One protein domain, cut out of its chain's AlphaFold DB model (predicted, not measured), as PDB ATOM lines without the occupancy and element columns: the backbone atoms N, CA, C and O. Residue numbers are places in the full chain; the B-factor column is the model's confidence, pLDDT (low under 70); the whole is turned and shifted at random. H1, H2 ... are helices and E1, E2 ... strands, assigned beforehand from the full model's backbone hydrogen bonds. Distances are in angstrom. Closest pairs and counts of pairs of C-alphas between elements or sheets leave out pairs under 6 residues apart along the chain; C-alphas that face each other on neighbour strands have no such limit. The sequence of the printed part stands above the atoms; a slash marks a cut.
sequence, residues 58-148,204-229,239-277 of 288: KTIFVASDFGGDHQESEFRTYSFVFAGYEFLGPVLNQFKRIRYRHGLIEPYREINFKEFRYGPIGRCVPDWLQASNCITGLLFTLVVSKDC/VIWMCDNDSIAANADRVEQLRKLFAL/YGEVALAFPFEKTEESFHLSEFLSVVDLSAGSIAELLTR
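Overview. This is residues 58 to 148, 204 to 229 and 239 to 277 of the 288 residues of an uncharacterized protein of Rubripirellula tenax (UniProt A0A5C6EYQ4). A twisted sheet of five strands has the long helix H5 packed slantwise on one face, over E3, E2 and E1. Beyond H5, H1 and H3 run side by side in opposite ways and the small H2 packs on H5, while H4 sits by the other edge of the sheet, near E5. The printed part has 156 residues with five named helices and five named strands, in the order E1, E2, H1, H2, H3, E3, E4, H4, E5, H5; the class is mixed, helices and strands. The sheet is mixed, in the order E3, E2, E1, E4, E5. The whole is compact, with a radius of gyration of the C-alphas of 15.9 A and spans of 43 by 41 by 27 A.

Along the chain. Find C-alpha 59 at (322.978, 151.276, 313.422); from there E1, residues 59 to 67, runs 26.7 A. E2, residues 75 to 84, runs back over 29.6 A. E3 is residues 137 to 145, 26.4 A; E4 is 204 to 208 and E5 is 242 to 245. H1, residues 85 to 102, is 26.1 A long with a kink of 27 degrees near residue 92. H2 is residues 113 to 117, H3 is 119 to 132, 20.0 A, and H4 is 217 to 229, 18.5 A. H5, residues 255 to 277, runs 32.4 A to C-alpha 277 at (287.820, 136.016, 311.733).

Arrangement. Begin at the hairpin E1 and E2, antiparallel, with N 63 and O 81 2.9 A apart. E3, an edge strand, is antiparallel to E2, with N 140 and O 80 at 2.8 A. E4 is parallel to E1, with N 62 and O 205 at 2.8 A, and E5, the other edge strand, is parallel to E4, with N 243 and O 204 at 2.8 A. H5 and H1 are on the same face, making two layers, helices on one face of a sheet. H5 has a height over the sheet of 8.3 A; its closest C-alphas to E2 are those of Val 264 and Ser 79, 5.0 A. H1 touches H3 at a shallow tilt of 26 degrees, closest C-alphas His 102 and Cys 124, 6.0 A. H2 touches H5 at Phe 113 and Leu 266, C-alphas 5.1 A apart. H4 only grazes the sheet, with residues 220 to 228. Every O i to N i+4 pair is within hydrogen-bond range in H4, against 11 of 14 in H1, 8 of 10 in H3, 16 of 19 in H5 and 0 of 1 in H2, where 1 of 2 O i to N i+3 pairs is.

Size, cuts and confidence. The two farthest C-alphas, Gly 119 and Leu 229, are 44.6 A apart. Residues 149 to 203 and 230 to 238 are not printed; the C-alphas across these cuts are 30.9 A and 11.6 A apart. Of the links printed whole, none is long. Look for pLDDT under 70 at residue 210 and residues 250 to 255.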
ATOM      1  N   LYS A  58     326.382 148.970 313.983       96.56
ATOM      2  CA  LYS A  58     326.540 150.349 314.470       96.56
ATOM      3  C   LYS A  58     325.208 151.079 314.455       96.56
ATOM      4  O   LYS A  58     325.031 151.997 315.249       96.56
ATOM      5  N   THR A  59     324.290 150.660 313.587       96.75
ATOM      6  CA  THR A  59     322.978 151.276 313.422       96.75
ATOM      7  C   THR A  59     321.878 150.229 313.537       96.75
ATOM      8  O   THR A  59     321.912 149.192 312.876       96.75
ATOM      9  N   ILE A  60     320.871 150.519 314.357       96.81
ATOM     10  CA  ILE A  60     319.634 149.747 314.401       96.81
ATOM     11  C   ILE A  60     318.605 150.458 313.534       96.81
ATOM     12  O   ILE A  60     318.338 151.649 313.702       96.81
ATOM     13  N   PHE A  61     318.031 149.713 312.602       97.06
ATOM     14  CA  PHE A  61     316.925 150.162 311.781       97.06
ATOM     15  C   PHE A  61     315.613 149.650 312.364       97.06
ATOM     16  O   PHE A  61     315.483 148.465 312.676       97.06
ATOM     17  N   VAL A  62     314.647 150.548 312.503       97.25
ATOM     18  CA  VAL A  62     313.289 150.248 312.935       97.25
ATOM     19  C   VAL A  62     312.343 150.622 311.807       97.25
ATOM     20  O   VAL A  62     312.339 151.770 311.382       97.25
ATOM     21  N   ALA A  63     311.533 149.680 311.337       96.00
ATOM     22  CA  ALA A  63     310.381 149.970 310.484       96.00
ATOM     23  C   ALA A  63     309.099 149.757 311.284       96.00
ATOM     24  O   ALA A  63     309.042 148.828 312.091       96.00
ATOM     25  N   SER A  64     308.076 150.580 311.065       95.62
ATOM     26  CA  SER A  64     306.787 150.409 311.737       95.62
ATOM     27  C   SER A  64     305.594 150.776 310.868       95.62
ATOM     28  O   SER A  64     305.666 151.748 310.115       95.62
ATOM     29  N   ASP A  65     304.500 150.046 311.057       93.56
ATOM     30  CA  ASP A  65     303.199 150.321 310.450       93.56
ATOM     31  C   ASP A  65     302.067 150.091 311.459       93.56
ATOM     32  O   ASP A  65     302.184 149.272 312.388       93.56
ATOM     33  N   PHE A  66     300.984 150.850 311.293       91.81
ATOM     34  CA  PHE A  66     299.880 150.920 312.238       91.81
ATOM     35  C   PHE A  66     298.543 150.745 311.521       91.81
ATOM     36  O   PHE A  66     298.206 151.457 310.582       91.81
ATOM     37  N   GLY A  67     297.744 149.804 312.011       88.38
ATOM     38  CA  GLY A  67     296.458 149.445 311.429       88.38
ATOM     39  C   GLY A  67     295.301 149.623 312.403       88.38
ATOM     40  O   GLY A  67     295.475 149.734 313.619       88.38
ATOM     41  N   GLY A  68     294.089 149.579 311.851       84.06
ATOM     42  CA  GLY A  68     292.857 149.561 312.633       84.06
ATOM     43  C   GLY A  68     292.131 150.897 312.759       84.06
ATOM     44  O   GLY A  68     291.161 150.971 313.505       84.06
ATOM     45  N   ASP A  69     292.517 151.931 312.013       78.50
ATOM     46  CA  ASP A  69     291.844 153.239 312.081       78.50
ATOM     47  C   ASP A  69     290.467 153.255 311.380       78.50
ATOM     48  O   ASP A  69     289.626 154.110 311.652       78.50
ATOM     49  N   HIS A  70     290.168 152.264 310.532       74.81
ATOM     50  CA  HIS A  70     288.844 152.095 309.921       74.81
ATOM     51  C   HIS A  70     287.800 151.600 310.935       74.81
ATOM     52  O   HIS A  70     288.107 150.753 311.774       74.81
ATOM     53  N   GLN A  71     286.555 152.080 310.831       71.31
ATOM     54  CA  GLN A  71     285.468 151.757 311.772       71.31
ATOM     55  C   GLN A  71     285.174 150.255 311.884       71.31
ATOM     56  O   GLN A  71     284.874 149.789 312.973       71.31
ATOM     57  N   GLU A  72     285.329 149.506 310.792       73.56
ATOM     58  CA  GLU A  72     285.055 148.062 310.727       73.56
ATOM     59  C   GLU A  72     286.129 147.192 311.400       73.56
ATOM     60  O   GLU A  72     285.904 146.008 311.623       73.56
ATOM     61  N   SER A  73     287.303 147.746 311.727       80.25
ATOM     62  CA  SER A  73     288.333 146.985 312.443       80.25
ATOM     63  C   SER A  73     287.970 146.860 313.919       80.25
ATOM     64  O   SER A  73     287.704 147.873 314.559       80.25
ATOM     65  N   GLU A  74     288.042 145.665 314.492       88.00
ATOM     66  CA  GLU A  74     287.854 145.437 315.937       88.00
ATOM     67  C   GLU A  74     289.133 145.701 316.741       88.00
ATOM     68  O   GLU A  74     289.102 145.968 317.944       88.00
ATOM     69  N   PHE A  75     290.278 145.672 316.060       91.56
ATOM     70  CA  PHE A  75     291.599 145.793 316.660       91.56
ATOM     71  C   PHE A  75     292.349 147.003 316.122       91.56
ATOM     72  O   PHE A  75     292.140 147.443 314.990       91.56
ATOM     73  N   ARG A  76     293.256 147.520 316.949       93.06
ATOM     74  CA  ARG A  76     294.384 148.356 316.542       93.06
ATOM     75  C   ARG A  76     295.634 147.485 316.531       93.06
ATOM     76  O   ARG A  76     295.884 146.764 317.499       93.06
ATOM     77  N   THR A  77     296.411 147.554 315.461       94.44
ATOM     78  CA  THR A  77     297.649 146.782 315.303       94.44
ATOM     79  C   THR A  77     298.832 147.717 315.171       94.44
ATOM     80  O   THR A  77     298.762 148.699 314.441       94.44
ATOM     81  N   TYR A  78     299.923 147.390 315.850       96.00
ATOM     82  CA  TYR A  78     301.172 148.133 315.787       96.00
ATOM     83  C   TYR A  78     302.287 147.144 315.496       96.00
ATOM     84  O   TYR A  78     302.649 146.355 316.369       96.00
ATOM     85  N   SER A  79     302.791 147.150 314.268       96.88
ATOM     86  CA  SER A  79     303.835 146.234 313.821       96.88
ATOM     87  C   SER A  79     305.168 146.952 313.726       96.88
ATOM     88  O   SER A  79     305.241 148.086 313.260       96.88
ATOM     89  N   PHE A  80     306.225 146.268 314.147       97.75
ATOM     90  CA  PHE A  80     307.579 146.790 314.221       97.75
ATOM     91  C   PHE A  80     308.566 145.738 313.734       97.75
ATOM     92  O   PHE A  80     308.495 144.586 314.160       97.75
ATOM     93  N   VAL A  81     309.525 146.136 312.903       97.69
ATOM     94  CA  VAL A  81     310.734 145.354 312.633       97.69
ATOM     95  C   VAL A  81     311.920 146.097 313.217       97.69
ATOM     96  O   VAL A  81     312.157 147.236 312.838       97.69
ATOM     97  N   PHE A  82     312.683 145.440 314.087       97.81
ATOM     98  CA  PHE A  82     313.979 145.906 314.585       97.81
ATOM     99  C   PHE A  82     315.073 145.094 313.902       97.81
ATOM    100  O   PHE A  82     315.071 143.872 314.030       97.81
ATOM    101  N   ALA A  83     316.003 145.725 313.194       97.19
ATOM    102  CA  ALA A  83     317.018 145.011 312.425       97.19
ATOM    103  C   ALA A  83     318.392 145.689 312.474       97.19
ATOM    104  O   ALA A  83     318.504 146.909 312.592       97.19
ATOM    105  N   GLY A  84     319.448 144.886 312.346       96.19
ATOM    106  CA  GLY A  84     320.814 145.388 312.204       96.19
ATOM    107  C   GLY A  84     321.031 145.971 310.808       96.19
ATOM    108  O   GLY A  84     321.026 145.229 309.823       96.19
ATOM    109  N   TYR A  85     321.216 147.289 310.713       95.38
ATOM    110  CA  TYR A  85     321.233 148.011 309.437       95.38
ATOM    111  C   TYR A  85     322.345 147.527 308.495       95.38
ATOM    112  O   TYR A  85     322.138 147.360 307.291       95.38
ATOM    113  N   GLU A  86     323.524 147.235 309.045       94.19
ATOM    114  CA  GLU A  86     324.705 146.832 308.281       94.19
ATOM    115  C   GLU A  86     324.494 145.529 307.500       94.19
ATOM    116  O   GLU A  86     325.195 145.281 306.517       94.19
ATOM    117  N   PHE A  87     323.534 144.691 307.909       92.00
ATOM    118  CA  PHE A  87     323.269 143.389 307.287       92.00
ATOM    119  C   PHE A  87     322.010 143.387 306.406       92.00
ATOM    120  O   PHE A  87     321.616 142.334 305.906       92.00
ATOM    121  N   LEU A  88     321.393 144.546 306.142       92.44
ATOM    122  CA  LEU A  88     320.199 144.606 305.289       92.44
ATOM    123  C   LEU A  88     320.517 144.392 303.800       92.44
ATOM    124  O   LEU A  88     319.692 143.849 303.068       92.44
ATOM    125  N   GLY A  89     321.720 144.759 303.342       92.00
ATOM    126  CA  GLY A  89     322.114 144.715 301.924       92.00
ATOM    127  C   GLY A  89     321.858 143.372 301.214       92.00
ATOM    128  O   GLY A  89     321.242 143.359 300.144       92.00
ATOM    129  N   PRO A  90     322.280 142.221 301.773       91.25
ATOM    130  CA  PRO A  90     321.980 140.910 301.198       91.25
ATOM    131  C   PRO A  90     320.481 140.627 301.025       91.25
ATOM    132  O   PRO A  90     320.085 140.130 299.971       91.25
ATOM    133  N   VAL A  91     319.650 140.972 302.014       93.25
ATOM    134  CA  VAL A  91     318.191 140.762 301.961       93.25
ATOM    135  C   VAL A  91     317.550 141.684 300.925       93.25
ATOM    136  O   VAL A  91     316.773 141.231 300.088       93.25
ATOM    137  N   LEU A  92     317.954 142.954 300.892       93.00
ATOM    138  CA  LEU A  92     317.496 143.927 299.896       93.00
ATOM    139  C   LEU A  92     317.785 143.469 298.461       93.00
ATOM    140  O   LEU A  92     316.932 143.568 297.576       93.00
ATOM    141  N   ASN A  93     318.964 142.888 298.230       92.44
ATOM    142  CA  ASN A  93     319.313 142.303 296.938       92.44
ATOM    143  C   ASN A  93     318.429 141.098 296.580       92.44
ATOM    144  O   ASN A  93     318.119 140.897 295.402       92.44
ATOM    145  N   GLN A  94     318.018 140.292 297.564       94.12
ATOM    146  CA  GLN A  94     317.062 139.207 297.336       94.12
ATOM    147  C   GLN A  94     315.680 139.755 296.970       94.12
ATOM    148  O   GLN A  94     315.136 139.331 295.951       94.12
ATOM    149  N   PHE A  95     315.160 140.741 297.708       93.31
ATOM    150  CA  PHE A  95     313.888 141.393 297.380       93.31
ATOM    151  C   PHE A  95     313.890 141.969 295.963       93.31
ATOM    152  O   PHE A  95     312.994 141.663 295.175       93.31
ATOM    153  N   LYS A  96     314.949 142.696 295.578       91.75
ATOM    154  CA  LYS A  96     315.102 143.228 294.215       91.75
ATOM    155  C   LYS A  96     315.044 142.118 293.155       91.75
ATOM    156  O   LYS A  96     314.307 142.230 292.178       91.75
ATOM    157  N   ARG A  97     315.764 141.007 293.350       93.06
ATOM    158  CA  ARG A  97     315.744 139.857 292.418       93.06
ATOM    159  C   ARG A  97     314.365 139.212 292.303       93.06
ATOM    160  O   ARG A  97     313.952 138.857 291.200       93.06
ATOM    161  N   ILE A  98     313.668 139.055 293.426       94.38
ATOM    162  CA  ILE A  98     312.317 138.488 293.466       94.38
ATOM    163  C   ILE A  98     311.356 139.401 292.695       94.38
ATOM    164  O   ILE A  98     310.633 138.929 291.819       94.38
ATOM    165  N   ARG A  99     311.414 140.717 292.918       91.44
ATOM    166  CA  ARG A  99     310.575 141.677 292.188       91.44
ATOM    167  C   ARG A  99     310.816 141.666 290.682       91.44
ATOM    168  O   ARG A  99     309.836 141.685 289.942       91.44
ATOM    169  N   TYR A 100     312.067 141.580 290.214       91.69
ATOM    170  CA  TYR A 100     312.339 141.422 288.775       91.69
ATOM    171  C   TYR A 100     311.705 140.148 288.215       91.69
ATOM    172  O   TYR A 100     311.045 140.198 287.181       91.69
ATOM    173  N   ARG A 101     311.864 139.012 288.908       94.00
ATOM    174  CA  ARG A 101     311.301 137.720 288.478       94.00
ATOM    175  C   ARG A 101     309.782 137.782 288.308       94.00
ATOM    176  O   ARG A 101     309.250 137.151 287.399       94.00
ATOM    177  N   HIS A 102     309.101 138.532 289.171       92.88
ATOM    178  CA  HIS A 102     307.640 138.649 289.176       92.88
ATOM    179  C   HIS A 102     307.107 139.892 288.440       92.88
ATOM    180  O   HIS A 102     305.894 140.097 288.418       92.88
ATOM    181  N   GLY A 103     307.974 140.693 287.807       91.00
ATOM    182  CA  GLY A 103     307.582 141.868 287.017       91.00
ATOM    183  C   GLY A 103     307.014 143.026 287.847       91.00
ATOM    184  O   GLY A 103     306.058 143.666 287.423       91.00
ATOM    185  N   LEU A 104     307.566 143.270 289.042       89.81
ATOM    186  CA  LEU A 104     307.072 144.271 290.006       89.81
ATOM    187  C   LEU A 104     307.953 145.531 290.125       89.81
ATOM    188  O   LEU A 104     307.739 146.329 291.038       89.81
ATOM    189  N   ILE A 105     308.968 145.686 289.265       85.56
ATOM    190  CA  ILE A 105     309.901 146.832 289.293       85.56
ATOM    191  C   ILE A 105     309.508 147.927 288.299       85.56
ATOM    192  O   ILE A 105     309.639 149.101 288.626       85.56
ATOM    193  N   GLU A 106     308.968 147.569 287.132       83.31
ATOM    194  CA  GLU A 106     308.592 148.527 286.086       83.31
ATOM    195  C   GLU A 106     307.186 148.227 285.523       83.31
ATOM    196  O   GLU A 106     307.024 147.277 284.751       83.31
ATOM    197  N   PRO A 107     306.155 149.018 285.889       80.38
ATOM    198  CA  PRO A 107     306.181 150.041 286.937       80.38
ATOM    199  C   PRO A 107     306.357 149.416 288.328       80.38
ATOM    200  O   PRO A 107     305.924 148.284 288.565       80.38
ATOM    201  N   TYR A 108     306.951 150.172 289.253       83.19
ATOM    202  CA  TYR A 108     307.082 149.734 290.638       83.19
ATOM    203  C   TYR A 108     305.696 149.475 291.230       83.19
ATOM    204  O   TYR A 108     304.796 150.313 291.128       83.19
ATOM    205  N   ARG A 109     305.525 148.309 291.855       85.56
ATOM    206  CA  ARG A 109     304.299 147.959 292.578       85.56
ATOM    207  C   ARG A 109     304.615 147.609 294.009       85.56
ATOM    208  O   ARG A 109     305.429 146.729 294.269       85.56
ATOM    209  N   GLU A 110     303.970 148.293 294.935       84.94
ATOM    210  CA  GLU A 110     304.149 148.037 296.352       84.94
ATOM    211  C   GLU A 110     303.599 146.665 296.738       84.94
ATOM    212  O   GLU A 110     302.629 146.178 296.168       84.94
ATOM    213  N   ILE A 111     304.251 146.026 297.704       87.38
ATOM    214  CA  ILE A 111     303.680 144.856 298.354       87.38
ATOM    215  C   ILE A 111     302.979 145.402 299.590       87.38
ATOM    216  O   ILE A 111     303.638 145.785 300.550       87.38
ATOM    217  N   ASN A 112     301.658 145.493 299.533       86.56
ATOM    218  CA  ASN A 112     300.829 145.832 300.680       86.56
ATOM    219  C   ASN A 112     299.728 144.780 300.845       86.56
ATOM    220  O   ASN A 112     299.395 144.040 299.909       86.56
ATOM    221  N   PHE A 113     299.160 144.708 302.041       84.31
ATOM    222  CA  PHE A 113     298.194 143.685 302.424       84.31
ATOM    223  C   PHE A 113     296.933 143.712 301.546       84.31
ATOM    224  O   PHE A 113     296.398 142.672 301.156       84.31
ATOM    225  N   LYS A 114     296.481 144.913 301.167       82.25
ATOM    226  CA  LYS A 114     295.268 145.122 300.360       82.25
ATOM    227  C   LYS A 114     295.424 144.605 298.924       82.25
ATOM    228  O   LYS A 114     294.434 144.230 298.291       82.25
ATOM    229  N   GLU A 115     296.652 144.536 298.415       81.94
ATOM    230  CA  GLU A 115     296.957 144.154 297.036       81.94
ATOM    231  C   GLU A 115     297.209 142.655 296.823       81.94
ATOM    232  O   GLU A 115     297.468 142.236 295.696       81.94
ATOM    233  N   PHE A 116     297.043 141.796 297.832       78.62
ATOM    234  CA  PHE A 116     297.235 140.346 297.660       78.62
ATOM    235  C   PHE A 116     296.338 139.690 296.601       78.62
ATOM    236  O   PHE A 116     296.677 138.633 296.068       78.62
ATOM    237  N   ARG A 117     295.219 140.326 296.238       77.25
ATOM    238  CA  ARG A 117     294.353 139.864 295.139       77.25
ATOM    239  C   ARG A 117     294.959 140.111 293.752       77.25
ATOM    240  O   ARG A 117     294.481 139.547 292.768       77.25
ATOM    241  N   TYR A 118     296.002 140.931 293.649       82.25
ATOM    242  CA  TYR A 118     296.721 141.162 292.407       82.25
ATOM    243  C   TYR A 118     297.643 139.976 292.098       82.25
ATOM    244  O   TYR A 118     298.602 139.702 292.817       82.25
ATOM    245  N   GLY A 119     297.358 139.266 291.003       85.38
ATOM    246  CA  GLY A 119     298.003 137.988 290.666       85.38
ATOM    247  C   GLY A 119     299.541 137.983 290.719       85.38
ATOM    248  O   GLY A 119     300.105 137.045 291.284       85.38
ATOM    249  N   PRO A 120     300.247 138.985 290.159       85.81
ATOM    250  CA  PRO A 120     301.702 139.086 290.287       85.81
ATOM    251  C   PRO A 120     302.205 139.238 291.730       85.81
ATOM    252  O   PRO A 120     303.178 138.578 292.088       85.81
ATOM    253  N   ILE A 121     301.530 140.026 292.577       88.12
ATOM    254  CA  ILE A 121     301.876 140.141 294.004       88.12
ATOM    255  C   ILE A 121     301.623 138.804 294.704       88.12
ATOM    256  O   ILE A 121     302.529 138.281 295.344       88.12
ATOM    257  N   GLY A 122     300.459 138.179 294.497       88.75
ATOM    258  CA  GLY A 122     300.145 136.877 295.101       88.75
ATOM    259  C   GLY A 122     301.167 135.775 294.777       88.75
ATOM    260  O   GLY A 122     301.468 134.947 295.632       88.75
ATOM    261  N   ARG A 123     301.760 135.785 293.572       90.56
ATOM    262  CA  ARG A 123     302.846 134.857 293.191       90.56
ATOM    263  C   ARG A 123     304.217 135.230 293.762       90.56
ATOM    264  O   ARG A 123     305.044 134.344 293.944       90.56
ATOM    265  N   CYS A 124     304.456 136.513 294.021       93.56
ATOM    266  CA  CYS A 124     305.702 137.034 294.582       93.56
ATOM    267  C   CYS A 124     305.836 136.744 296.085       93.56
ATOM    268  O   CYS A 124     306.924 136.435 296.569       93.56
ATOM    269  N   VAL A 125     304.721 136.813 296.815       91.75
ATOM    270  CA  VAL A 125     304.682 136.783 298.285       91.75
ATOM    271  C   VAL A 125     305.379 135.572 298.915       91.75
ATOM    272  O   VAL A 125     306.129 135.797 299.859       91.75
ATOM    273  N   PRO A 126     305.225 134.320 298.436       93.06
ATOM    274  CA  PRO A 126     305.927 133.185 299.041       93.06
ATOM    275  C   PRO A 126     307.457 133.324 299.003       93.06
ATOM    276  O   PRO A 126     308.112 133.169 300.034       93.06
ATOM    277  N   ASP A 127     308.017 133.678 297.840       95.00
ATOM    278  CA  ASP A 127     309.459 133.912 297.669       95.00
ATOM    279  C   ASP A 127     309.919 135.090 298.540       95.00
ATOM    280  O   ASP A 127     310.972 135.044 299.179       95.00
ATOM    281  N   TRP A 128     309.118 136.160 298.566       94.50
ATOM    282  CA  TRP A 128     309.415 137.372 299.321       94.50
ATOM    283  C   TRP A 128     309.407 137.116 300.835       94.50
ATOM    284  O   TRP A 128     310.361 137.481 301.510       94.50
ATOM    285  N   LEU A 129     308.416 136.394 301.370       93.69
ATOM    286  CA  LEU A 129     308.366 136.011 302.788       93.69
ATOM    287  C   LEU A 129     309.544 135.115 303.178       93.69
ATOM    288  O   LEU A 129     310.103 135.257 304.266       93.69
ATOM    289  N   GLN A 130     309.962 134.215 302.283       94.62
ATOM    290  CA  GLN A 130     311.156 133.406 302.508       94.62
ATOM    291  C   GLN A 130     312.419 134.277 302.609       94.62
ATOM    292  O   GLN A 130     313.256 134.028 303.478       94.62
ATOM    293  N   ALA A 131     312.551 135.305 301.768       94.56
ATOM    294  CA  ALA A 131     313.649 136.266 301.864       94.56
ATOM    295  C   ALA A 131     313.568 137.109 303.151       94.56
ATOM    296  O   ALA A 131     314.597 137.341 303.786       94.56
ATOM    297  N   SER A 132     312.367 137.485 303.598       93.25
ATOM    298  CA  SER A 132     312.159 138.214 304.858       93.25
ATOM    299  C   SER A 132     312.649 137.438 306.087       93.25
ATOM    300  O   SER A 132     313.146 138.047 307.030       93.25
ATOM    301  N   ASN A 133     312.632 136.100 306.061       91.50
ATOM    302  CA  ASN A 133     313.224 135.278 307.129       91.50
ATOM    303  C   ASN A 133     314.758 135.400 307.230       91.50
ATOM    304  O   ASN A 133     315.346 134.926 308.199       91.50
ATOM    305  N   CYS A 134     315.422 136.017 306.247       91.06
ATOM    306  CA  CYS A 134     316.857 136.303 306.296       91.06
ATOM    307  C   CYS A 134     317.179 137.631 307.004       91.06
ATOM    308  O   CYS A 134     318.356 137.961 307.171       91.06
ATOM    309  N   ILE A 135     316.168 138.411 307.402       93.38
ATOM    310  CA  ILE A 135     316.370 139.649 308.156       93.38
ATOM    311  C   ILE A 135     316.931 139.285 309.532       93.38
ATOM    312  O   ILE A 135     316.291 138.594 310.320       93.38
ATOM    313  N   THR A 136     318.134 139.776 309.837       92.31
ATOM    314  CA  THR A 136     318.696 139.666 311.189       92.31
ATOM    315  C   THR A 136     318.006 140.689 312.084       92.31
ATOM    316  O   THR A 136     318.432 141.843 312.175       92.31
ATOM    317  N   GLY A 137     316.891 140.280 312.684       95.44
ATOM    318  CA  GLY A 137     316.016 141.189 313.403       95.44
ATOM    319  C   GLY A 137     314.853 140.517 314.122       95.44
ATOM    320  O   GLY A 137     314.770 139.294 314.214       95.44
ATOM    321  N   LEU A 138     313.969 141.353 314.658       96.75
ATOM    322  CA  LEU A 138     312.756 140.978 315.373       96.75
ATOM    323  C   LEU A 138     311.559 141.651 314.704       96.75
ATOM    324  O   LEU A 138     311.515 142.877 314.647       96.75
ATOM    325  N   LEU A 139     310.580 140.857 314.267       97.31
ATOM    326  CA  LEU A 139     309.238 141.328 313.932       97.31
ATOM    327  C   LEU A 139     308.342 141.174 315.167       97.31
ATOM    328  O   LEU A 139     308.190 140.072 315.694       97.31
ATOM    329  N   PHE A 140     307.749 142.271 315.624       97.44
ATOM    330  CA  PHE A 140     306.841 142.308 316.764       97.44
ATOM    331  C   PHE A 140     305.556 143.040 316.384       97.44
ATOM    332  O   PHE A 140     305.614 144.136 315.835       97.44
ATOM    333  N   THR A 141     304.401 142.462 316.714       97.00
ATOM    334  CA  THR A 141     303.101 143.112 316.530       97.00
ATOM    335  C   THR A 141     302.362 143.176 317.860       97.00
ATOM    336  O   THR A 141     302.029 142.144 318.443       97.00
ATOM    337  N   LEU A 142     302.077 144.392 318.323       96.38
ATOM    338  CA  LEU A 142     301.141 144.640 319.414       96.38
ATOM    339  C   LEU A 142     299.730 144.727 318.834       96.38
ATOM    340  O   LEU A 142     299.473 145.523 317.932       96.38
ATOM    341  N   VAL A 143     298.809 143.941 319.384       95.06
ATOM    342  CA  VAL A 143     297.391 143.994 319.025       95.06
ATOM    343  C   VAL A 143     296.591 144.457 320.228       95.06
ATOM    344  O   VAL A 143     296.741 143.917 321.322       95.06
ATOM    345  N   VAL A 144     295.732 145.451 320.026       93.50
ATOM    346  CA  VAL A 144     294.910 146.049 321.079       93.50
ATOM    347  C   VAL A 144     293.460 146.056 320.625       93.50
ATOM    348  O   VAL A 144     293.150 146.638 319.587       93.50
ATOM    349  N   SER A 145     292.564 145.430 321.390       91.62
ATOM    350  CA  SER A 145     291.120 145.547 321.134       91.62
ATOM    351  C   SER A 145     290.691 147.016 321.202       91.62
ATOM    352  O   SER A 145     291.156 147.761 322.068       91.62
ATOM    353  N   LYS A 146     289.797 147.452 320.311       89.81
ATOM    354  CA  LYS A 146     289.207 148.800 320.379       89.81
ATOM    355  C   LYS A 146     288.283 149.002 321.577       89.81
ATOM    356  O   LYS A 146     288.002 150.150 321.938       89.81
ATOM    357  N   ASP A 147     287.857 147.920 322.219       89.88
ATOM    358  CA  ASP A 147     287.103 148.005 323.466       89.88
ATOM    359  C   ASP A 147     287.974 148.502 324.614       89.88
ATOM    360  O   ASP A 147     287.487 149.289 325.425       89.88
ATOM    361  N   CYS A 148     289.269 148.166 324.598       91.00
ATOM    362  CA  CYS A 148     290.257 148.689 325.534       91.00
ATOM    363  C   CYS A 148     290.492 150.187 325.278       91.00
ATOM    364  O   CYS A 148     290.978 150.597 324.214       91.00
ATOM    365  N   VAL A 204     320.258 154.968 315.748       94.88
ATOM    366  CA  VAL A 204     318.900 154.467 315.528       94.88
ATOM    367  C   VAL A 204     318.275 155.220 314.365       94.88
ATOM    368  O   VAL A 204     318.207 156.447 314.375       94.88
ATOM    369  N   ILE A 205     317.774 154.486 313.377       94.94
ATOM    370  CA  ILE A 205     316.945 155.033 312.303       94.94
ATOM    371  C   ILE A 205     315.568 154.408 312.442       94.94
ATOM    372  O   ILE A 205     315.434 153.196 312.297       94.94
ATOM    373  N   TRP A 206     314.551 155.221 312.703       95.12
ATOM    374  CA  TRP A 206     313.165 154.775 312.717       95.12
ATOM    375  C   TRP A 206     312.427 155.307 311.490       95.12
ATOM    376  O   TRP A 206     312.231 156.508 311.343       95.12
ATOM    377  N   MET A 207     312.024 154.393 310.613       93.25
ATOM    378  CA  MET A 207     311.165 154.639 309.469       93.25
ATOM    379  C   MET A 207     309.719 154.257 309.798       93.25
ATOM    380  O   MET A 207     309.441 153.118 310.172       93.25
ATOM    381  N   CYS A 208     308.791 155.189 309.623       89.06
ATOM    382  CA  CYS A 208     307.357 154.919 309.720       89.06
ATOM    383  C   CYS A 208     306.652 155.408 308.458       89.06
ATOM    384  O   CYS A 208     307.126 156.354 307.825       89.06
ATOM    385  N   ASP A 209     305.561 154.746 308.074       78.69
ATOM    386  CA  ASP A 209     304.719 155.254 306.992       78.69
ATOM    387  C   ASP A 209     304.004 156.553 307.421       78.69
ATOM    388  O   ASP A 209     303.932 156.891 308.607       78.69
ATOM    389  N   ASN A 210     303.517 157.321 306.447       65.06
ATOM    390  CA  ASN A 210     302.888 158.620 306.670       65.06
ATOM    391  C   ASN A 210     301.518 158.470 307.351       65.06
ATOM    392  O   ASN A 210     300.477 158.413 306.698       65.06
ATOM    393  N   ASP A 211     301.532 158.451 308.678       75.75
ATOM    394  CA  ASP A 211     300.351 158.351 309.534       75.75
ATOM    395  C   ASP A 211     300.012 159.714 310.195       75.75
ATOM    396  O   ASP A 211     300.796 160.669 310.143       75.75
ATOM    397  N   SER A 212     298.852 159.823 310.855       74.69
ATOM    398  CA  SER A 212     298.389 160.993 311.620       74.69
ATOM    399  C   SER A 212     299.446 161.523 312.591       74.69
ATOM    400  O   SER A 212     299.543 162.734 312.818       74.69
ATOM    401  N   ILE A 213     300.289 160.628 313.111       80.75
ATOM    402  CA  ILE A 213     301.336 160.949 314.082       80.75
ATOM    403  C   ILE A 213     302.509 161.745 313.498       80.75
ATOM    404  O   ILE A 213     303.283 162.333 314.252       80.75
ATOM    405  N   ALA A 214     302.624 161.789 312.172       83.19
ATOM    406  CA  ALA A 214     303.669 162.489 311.433       83.19
ATOM    407  C   ALA A 214     303.097 163.357 310.295       83.19
ATOM    408  O   ALA A 214     303.786 163.670 309.329       83.19
ATOM    409  N   ALA A 215     301.837 163.788 310.420       83.75
ATOM    410  CA  ALA A 215     301.096 164.468 309.354       83.75
ATOM    411  C   ALA A 215     301.704 165.804 308.868       83.75
ATOM    412  O   ALA A 215     301.322 166.309 307.815       83.75
ATOM    413  N   ASN A 216     302.594 166.424 309.647       86.25
ATOM    414  CA  ASN A 216     303.276 167.671 309.299       86.25
ATOM    415  C   ASN A 216     304.583 167.834 310.095       86.25
ATOM    416  O   ASN A 216     304.841 167.098 311.045       86.25
ATOM    417  N   ALA A 217     305.395 168.830 309.725       86.62
ATOM    418  CA  ALA A 217     306.698 169.085 310.344       86.62
ATOM    419  C   ALA A 217     306.626 169.291 311.870       86.62
ATOM    420  O   ALA A 217     307.486 168.789 312.593       86.62
ATOM    421  N   ASP A 218     305.583 169.960 312.373       87.81
ATOM    422  CA  ASP A 218     305.405 170.174 313.814       87.81
ATOM    423  C   ASP A 218     305.152 168.852 314.549       87.81
ATOM    424  O   ASP A 218     305.731 168.605 315.609       87.81
ATOM    425  N   ARG A 219     304.328 167.967 313.970       89.12
ATOM    426  CA  ARG A 219     304.080 166.616 314.496       89.12
ATOM    427  C   ARG A 219     305.338 165.765 314.495       89.12
ATOM    428  O   ARG A 219     305.618 165.115 315.497       89.12
ATOM    429  N   VAL A 220     306.125 165.825 313.422       89.19
ATOM    430  CA  VAL A 220     307.411 165.122 313.334       89.19
ATOM    431  C   VAL A 220     308.364 165.586 314.436       89.19
ATOM    432  O   VAL A 220     308.975 164.756 315.108       89.19
ATOM    433  N   GLU A 221     308.462 166.892 314.688       89.25
ATOM    434  CA  GLU A 221     309.333 167.419 315.745       89.25
ATOM    435  C   GLU A 221     308.847 167.032 317.152       89.25
ATOM    436  O   GLU A 221     309.649 166.677 318.020       89.25
ATOM    437  N   GLN A 222     307.535 167.049 317.392       91.25
ATOM    438  CA  GLN A 222     306.950 166.579 318.653       91.25
ATOM    439  C   GLN A 222     307.205 165.081 318.868       91.25
ATOM    440  O   GLN A 222     307.629 164.678 319.956       91.25
ATOM    441  N   LEU A 223     307.016 164.270 317.826       91.19
ATOM    442  CA  LEU A 223     307.295 162.838 317.845       91.19
ATOM    443  C   LEU A 223     308.774 162.569 318.133       91.19
ATOM    444  O   LEU A 223     309.090 161.733 318.976       91.19
ATOM    445  N   ARG A 224     309.684 163.332 317.515       89.81
ATOM    446  CA  ARG A 224     311.131 163.238 317.753       89.81
ATOM    447  C   ARG A 224     311.488 163.499 319.216       89.81
ATOM    448  O   ARG A 224     312.272 162.747 319.793       89.81
ATOM    449  N   LYS A 225     310.901 164.531 319.837       90.12
ATOM    450  CA  LYS A 225     311.115 164.850 321.261       90.12
ATOM    451  C   LYS A 225     310.609 163.740 322.180       90.12
ATOM    452  O   LYS A 225     311.324 163.338 323.097       90.12
ATOM    453  N   LEU A 226     309.400 163.234 321.930       90.81
ATOM    454  CA  LEU A 226     308.819 162.128 322.698       90.81
ATOM    455  C   LEU A 226     309.652 160.859 322.568       90.81
ATOM    456  O   LEU A 226     309.936 160.200 323.567       90.81
ATOM    457  N   PHE A 227     310.072 160.544 321.346       90.75
ATOM    458  CA  PHE A 227     310.890 159.381 321.069       90.75
ATOM    459  C   PHE A 227     312.238 159.460 321.789       90.75
ATOM    460  O   PHE A 227     312.593 158.529 322.506       90.75
ATOM    461  N   ALA A 228     312.939 160.595 321.705       87.62
ATOM    462  CA  ALA A 228     314.198 160.806 322.418       87.62
ATOM    463  C   ALA A 228     314.043 160.665 323.942       87.62
ATOM    464  O   ALA A 228     314.865 160.012 324.587       87.62
ATOM    465  N   LEU A 229     312.963 161.218 324.511       88.06
ATOM    466  CA  LEU A 229     312.656 161.050 325.931       88.06
ATOM    467  C   LEU A 229     312.481 159.567 326.283       88.06
ATOM    468  O   LEU A 229     313.105 159.097 327.229       88.06
ATOM    469  N   TYR A 239     322.428 156.881 323.213       89.25
ATOM    470  CA  TYR A 239     322.489 156.476 321.806       89.25
ATOM    471  C   TYR A 239     323.369 157.456 321.018       89.25
ATOM    472  O   TYR A 239     323.626 158.572 321.475       89.25
ATOM    473  N   GLY A 240     323.842 157.025 319.849       91.00
ATOM    474  CA  GLY A 240     324.484 157.898 318.871       91.00
ATOM    475  C   GLY A 240     323.459 158.809 318.190       91.00
ATOM    476  O   GLY A 240     322.649 159.472 318.836       91.00
ATOM    477  N   GLU A 241     323.466 158.837 316.862       91.88
ATOM    478  CA  GLU A 241     322.464 159.580 316.099       91.88
ATOM    479  C   GLU A 241     321.108 158.869 316.126       91.88
ATOM    480  O   GLU A 241     321.020 157.662 315.905       91.88
ATOM    481  N   VAL A 242     320.043 159.634 316.367       91.12
ATOM    482  CA  VAL A 242     318.658 159.156 316.303       91.12
ATOM    483  C   VAL A 242     317.940 159.918 315.197       91.12
ATOM    484  O   VAL A 242     317.764 161.135 315.290       91.12
ATOM    485  N   ALA A 243     317.514 159.201 314.161       90.94
ATOM    486  CA  ALA A 243     316.841 159.760 312.997       90.94
ATOM    487  C   ALA A 243     315.425 159.196 312.848       90.94
ATOM    488  O   ALA A 243     315.196 157.997 313.019       90.94
ATOM    489  N   LEU A 244     314.491 160.074 312.481       90.94
ATOM    490  CA  LEU A 244     313.181 159.694 311.959       90.94
ATOM    491  C   LEU A 244     313.228 159.780 310.434       90.94
ATOM    492  O   LEU A 244     313.704 160.773 309.884       90.94
ATOM    493  N   ALA A 245     312.744 158.742 309.768       88.94
ATOM    494  CA  ALA A 245     312.676 158.634 308.323       88.94
ATOM    495  C   ALA A 245     311.236 158.371 307.875       88.94
ATOM    496  O   ALA A 245     310.440 157.749 308.579       88.94
ATOM    497  N   PHE A 246     310.934 158.818 306.663       85.56
ATOM    498  CA  PHE A 246     309.654 158.614 305.997       85.56
ATOM    499  C   PHE A 246     309.909 158.005 304.617       85.56
ATOM    500  O   PHE A 246     311.019 158.156 304.092       85.56
ATOM    501  N   PRO A 247     308.931 157.295 304.025       79.75
ATOM    502  CA  PRO A 247     309.058 156.759 302.678       79.75
ATOM    503  C   PRO A 247     309.524 157.825 301.688       79.75
ATOM    504  O   PRO A 247     308.938 158.902 301.586       79.75
ATOM    505  N   PHE A 248     310.579 157.505 300.942       74.44
ATOM    506  CA  PHE A 248     311.009 158.308 299.804       74.44
ATOM    507  C   PHE A 248     310.015 158.155 298.648       74.44
ATOM    508  O   PHE A 248     309.227 157.205 298.607       74.44
ATOM    509  N   GLU A 249     310.079 159.068 297.676       71.25
ATOM    510  CA  GLU A 249     309.378 158.883 296.406       71.25
ATOM    511  C   GLU A 249     309.782 157.534 295.807       71.25
ATOM    512  O   GLU A 249     310.970 157.249 295.674       71.25
ATOM    513  N   LYS A 250     308.794 156.681 295.520       69.19
ATOM    514  CA  LYS A 250     308.992 155.266 295.184       69.19
ATOM    515  C   LYS A 250     309.513 155.128 293.750       69.19
ATOM    516  O   LYS A 250     308.732 155.085 292.803       69.19
ATOM    517  N   THR A 251     310.831 155.039 293.602       64.88
ATOM    518  CA  THR A 251     311.532 154.776 292.338       64.88
ATOM    519  C   THR A 251     312.279 153.444 292.421       64.88
ATOM    520  O   THR A 251     312.448 152.873 293.501       64.88
ATOM    521  N   GLU A 252     312.761 152.937 291.283       62.84
ATOM    522  CA  GLU A 252     313.624 151.746 291.239       62.84
ATOM    523  C   GLU A 252     314.891 151.892 292.112       62.84
ATOM    524  O   GLU A 252     315.446 150.898 292.588       62.84
ATOM    525  N   GLU A 253     315.340 153.123 292.352       63.88
ATOM    526  CA  GLU A 253     316.577 153.428 293.074       63.88
ATOM    527  C   GLU A 253     316.356 153.698 294.574       63.88
ATOM    528  O   GLU A 253     317.311 153.671 295.348       63.88
ATOM    529  N   SER A 254     315.112 153.934 295.010       66.50
ATOM    530  CA  SER A 254     314.790 154.393 296.373       66.50
ATOM    531  C   SER A 254     313.928 153.426 297.194       66.50
ATOM    532  O   SER A 254     313.807 153.600 298.408       66.50
ATOM    533  N   PHE A 255     313.348 152.384 296.581       68.38
ATOM    534  CA  PHE A 255     312.377 151.500 297.249       68.38
ATOM    535  C   PHE A 255     312.962 150.618 298.361       68.38
ATOM    536  O   PHE A 255     312.213 149.981 299.098       68.38
ATOM    537  N   HIS A 256     314.289 150.527 298.463       79.31
ATOM    538  CA  HIS A 256     314.962 149.474 299.218       79.31
ATOM    539  C   HIS A 256     314.493 149.390 300.677       79.31
ATOM    540  O   HIS A 256     314.087 148.324 301.129       79.31
ATOM    541  N   LEU A 257     314.468 150.505 301.409       86.12
ATOM    542  CA  LEU A 257     314.037 150.485 302.812       86.12
ATOM    543  C   LEU A 257     312.512 150.368 302.978       86.12
ATOM    544  O   LEU A 257     312.047 149.905 304.017       86.12
ATOM    545  N   SER A 258     311.732 150.697 301.944       87.19
ATOM    546  CA  SER A 258     310.275 150.532 301.956       87.19
ATOM    547  C   SER A 258     309.838 149.064 301.997       87.19
ATOM    548  O   SER A 258     308.727 148.788 302.431       87.19
ATOM    549  N   GLU A 259     310.701 148.105 301.642       90.31
ATOM    550  CA  GLU A 259     310.406 146.672 301.821       90.31
ATOM    551  C   GLU A 259     310.116 146.318 303.277       90.31
ATOM    552  O   GLU A 259     309.275 145.473 303.566       90.31
ATOM    553  N   PHE A 260     310.797 146.973 304.218       93.19
ATOM    554  CA  PHE A 260     310.561 146.723 305.633       93.19
ATOM    555  C   PHE A 260     309.221 147.289 306.088       93.19
ATOM    556  O   PHE A 260     308.608 146.682 306.960       93.19
ATOM    557  N   LEU A 261     308.741 148.378 305.470       92.44
ATOM    558  CA  LEU A 261     307.372 148.867 305.659       92.44
ATOM    559  C   LEU A 261     306.350 147.854 305.128       92.44
ATOM    560  O   LEU A 261     305.387 147.551 305.821       92.44
ATOM    561  N   SER A 262     306.616 147.220 303.981       92.06
ATOM    562  CA  SER A 262     305.805 146.091 303.507       92.06
ATOM    563  C   SER A 262     305.788 144.922 304.504       92.06
ATOM    564  O   SER A 262     304.746 144.309 304.702       92.06
ATOM    565  N   VAL A 263     306.904 144.605 305.180       94.38
ATOM    566  CA  VAL A 263     306.933 143.534 306.206       94.38
ATOM    567  C   VAL A 263     305.991 143.847 307.364       94.38
ATOM    568  O   VAL A 263     305.221 142.976 307.780       94.38
ATOM    569  N   VAL A 264     306.036 145.072 307.886       94.62
ATOM    570  CA  VAL A 264     305.191 145.462 309.021       94.62
ATOM    571  C   VAL A 264     303.723 145.641 308.631       94.62
ATOM    572  O   VAL A 264     302.877 145.188 309.403       94.62
ATOM    573  N   ASP A 265     303.418 146.167 307.438       92.56
ATOM    574  CA  ASP A 265     302.049 146.267 306.896       92.56
ATOM    575  C   ASP A 265     301.422 144.880 306.720       92.56
ATOM    576  O   ASP A 265     300.335 144.603 307.233       92.56
ATOM    577  N   LEU A 266     302.151 143.943 306.102       91.94
ATOM    578  CA  LEU A 266     301.663 142.575 305.944       91.94
ATOM    579  C   LEU A 266     301.421 141.886 307.287       91.94
ATOM    580  O   LEU A 266     300.417 141.184 307.433       91.94
ATOM    581  N   SER A 267     302.306 142.086 308.266       92.62
ATOM    582  CA  SER A 267     302.125 141.548 309.618       92.62
ATOM    583  C   SER A 267     300.895 142.152 310.299       92.62
ATOM    584  O   SER A 267     300.053 141.415 310.812       92.62
ATOM    585  N   ALA A 268     300.757 143.483 310.257       91.69
ATOM    586  CA  ALA A 268     299.636 144.205 310.855       91.69
ATOM    587  C   ALA A 268     298.299 143.745 310.255       91.69
ATOM    588  O   ALA A 268     297.417 143.291 310.989       91.69
ATOM    589  N   GLY A 269     298.178 143.784 308.924       88.88
ATOM    590  CA  GLY A 269     296.964 143.400 308.207       88.88
ATOM    591  C   GLY A 269     296.590 141.931 308.402       88.88
ATOM    592  O   GLY A 269     295.438 141.623 308.714       88.88
ATOM    593  N   SER A 270     297.563 141.019 308.303       89.56
ATOM    594  CA  SER A 270     297.301 139.576 308.430       89.56
ATOM    595  C   SER A 270     296.873 139.186 309.844       89.56
ATOM    596  O   SER A 270     295.970 138.365 310.011       89.56
ATOM    597  N   ILE A 271     297.503 139.766 310.873       91.25
ATOM    598  CA  ILE A 271     297.149 139.492 312.272       91.25
ATOM    599  C   ILE A 271     295.772 140.074 312.601       91.25
ATOM    600  O   ILE A 271     294.969 139.381 313.228       91.25
ATOM    601  N   ALA A 272     295.478 141.299 312.153       87.12
ATOM    602  CA  ALA A 272     294.160 141.906 312.329       87.12
ATOM    603  C   ALA A 272     293.058 141.033 311.705       87.12
ATOM    604  O   ALA A 272     292.101 140.668 312.387       87.12
ATOM    605  N   GLU A 273     293.226 140.623 310.442       86.00
ATOM    606  CA  GLU A 273     292.237 139.790 309.750       86.00
ATOM    607  C   GLU A 273     292.069 138.411 310.410       86.00
ATOM    608  O   GLU A 273     290.943 137.930 310.565       86.00
ATOM    609  N   LEU A 274     293.165 137.773 310.834       88.44
ATOM    610  CA  LEU A 274     293.115 136.479 311.520       88.44
ATOM    611  C   LEU A 274     292.309 136.554 312.823       88.44
ATOM    612  O   LEU A 274     291.519 135.650 313.103       88.44
ATOM    613  N   LEU A 275     292.525 137.598 313.625       87.50
ATOM    614  CA  LEU A 275     291.869 137.752 314.920       87.50
ATOM    615  C   LEU A 275     290.386 138.085 314.773       87.50
ATOM    616  O   LEU A 275     289.572 137.422 315.414       87.50
ATOM    617  N   THR A 276     290.029 138.997 313.867       82.25
ATOM    618  CA  THR A 276     288.624 139.315 313.571       82.25
ATOM    619  C   THR A 276     287.862 138.086 313.068       82.25
ATOM    620  O   THR A 276     286.771 137.790 313.550       82.25
ATOM    621  N   ARG A 277     288.453 137.277 312.174       81.44
ATOM    622  CA  ARG A 277     287.820 136.016 311.733       81.44
ATOM    623  C   ARG A 277     287.658 135.006 312.868       81.44
ATOM    624  O   ARG A 277     286.640 134.326 312.935       81.44
TER     625      ARG A 277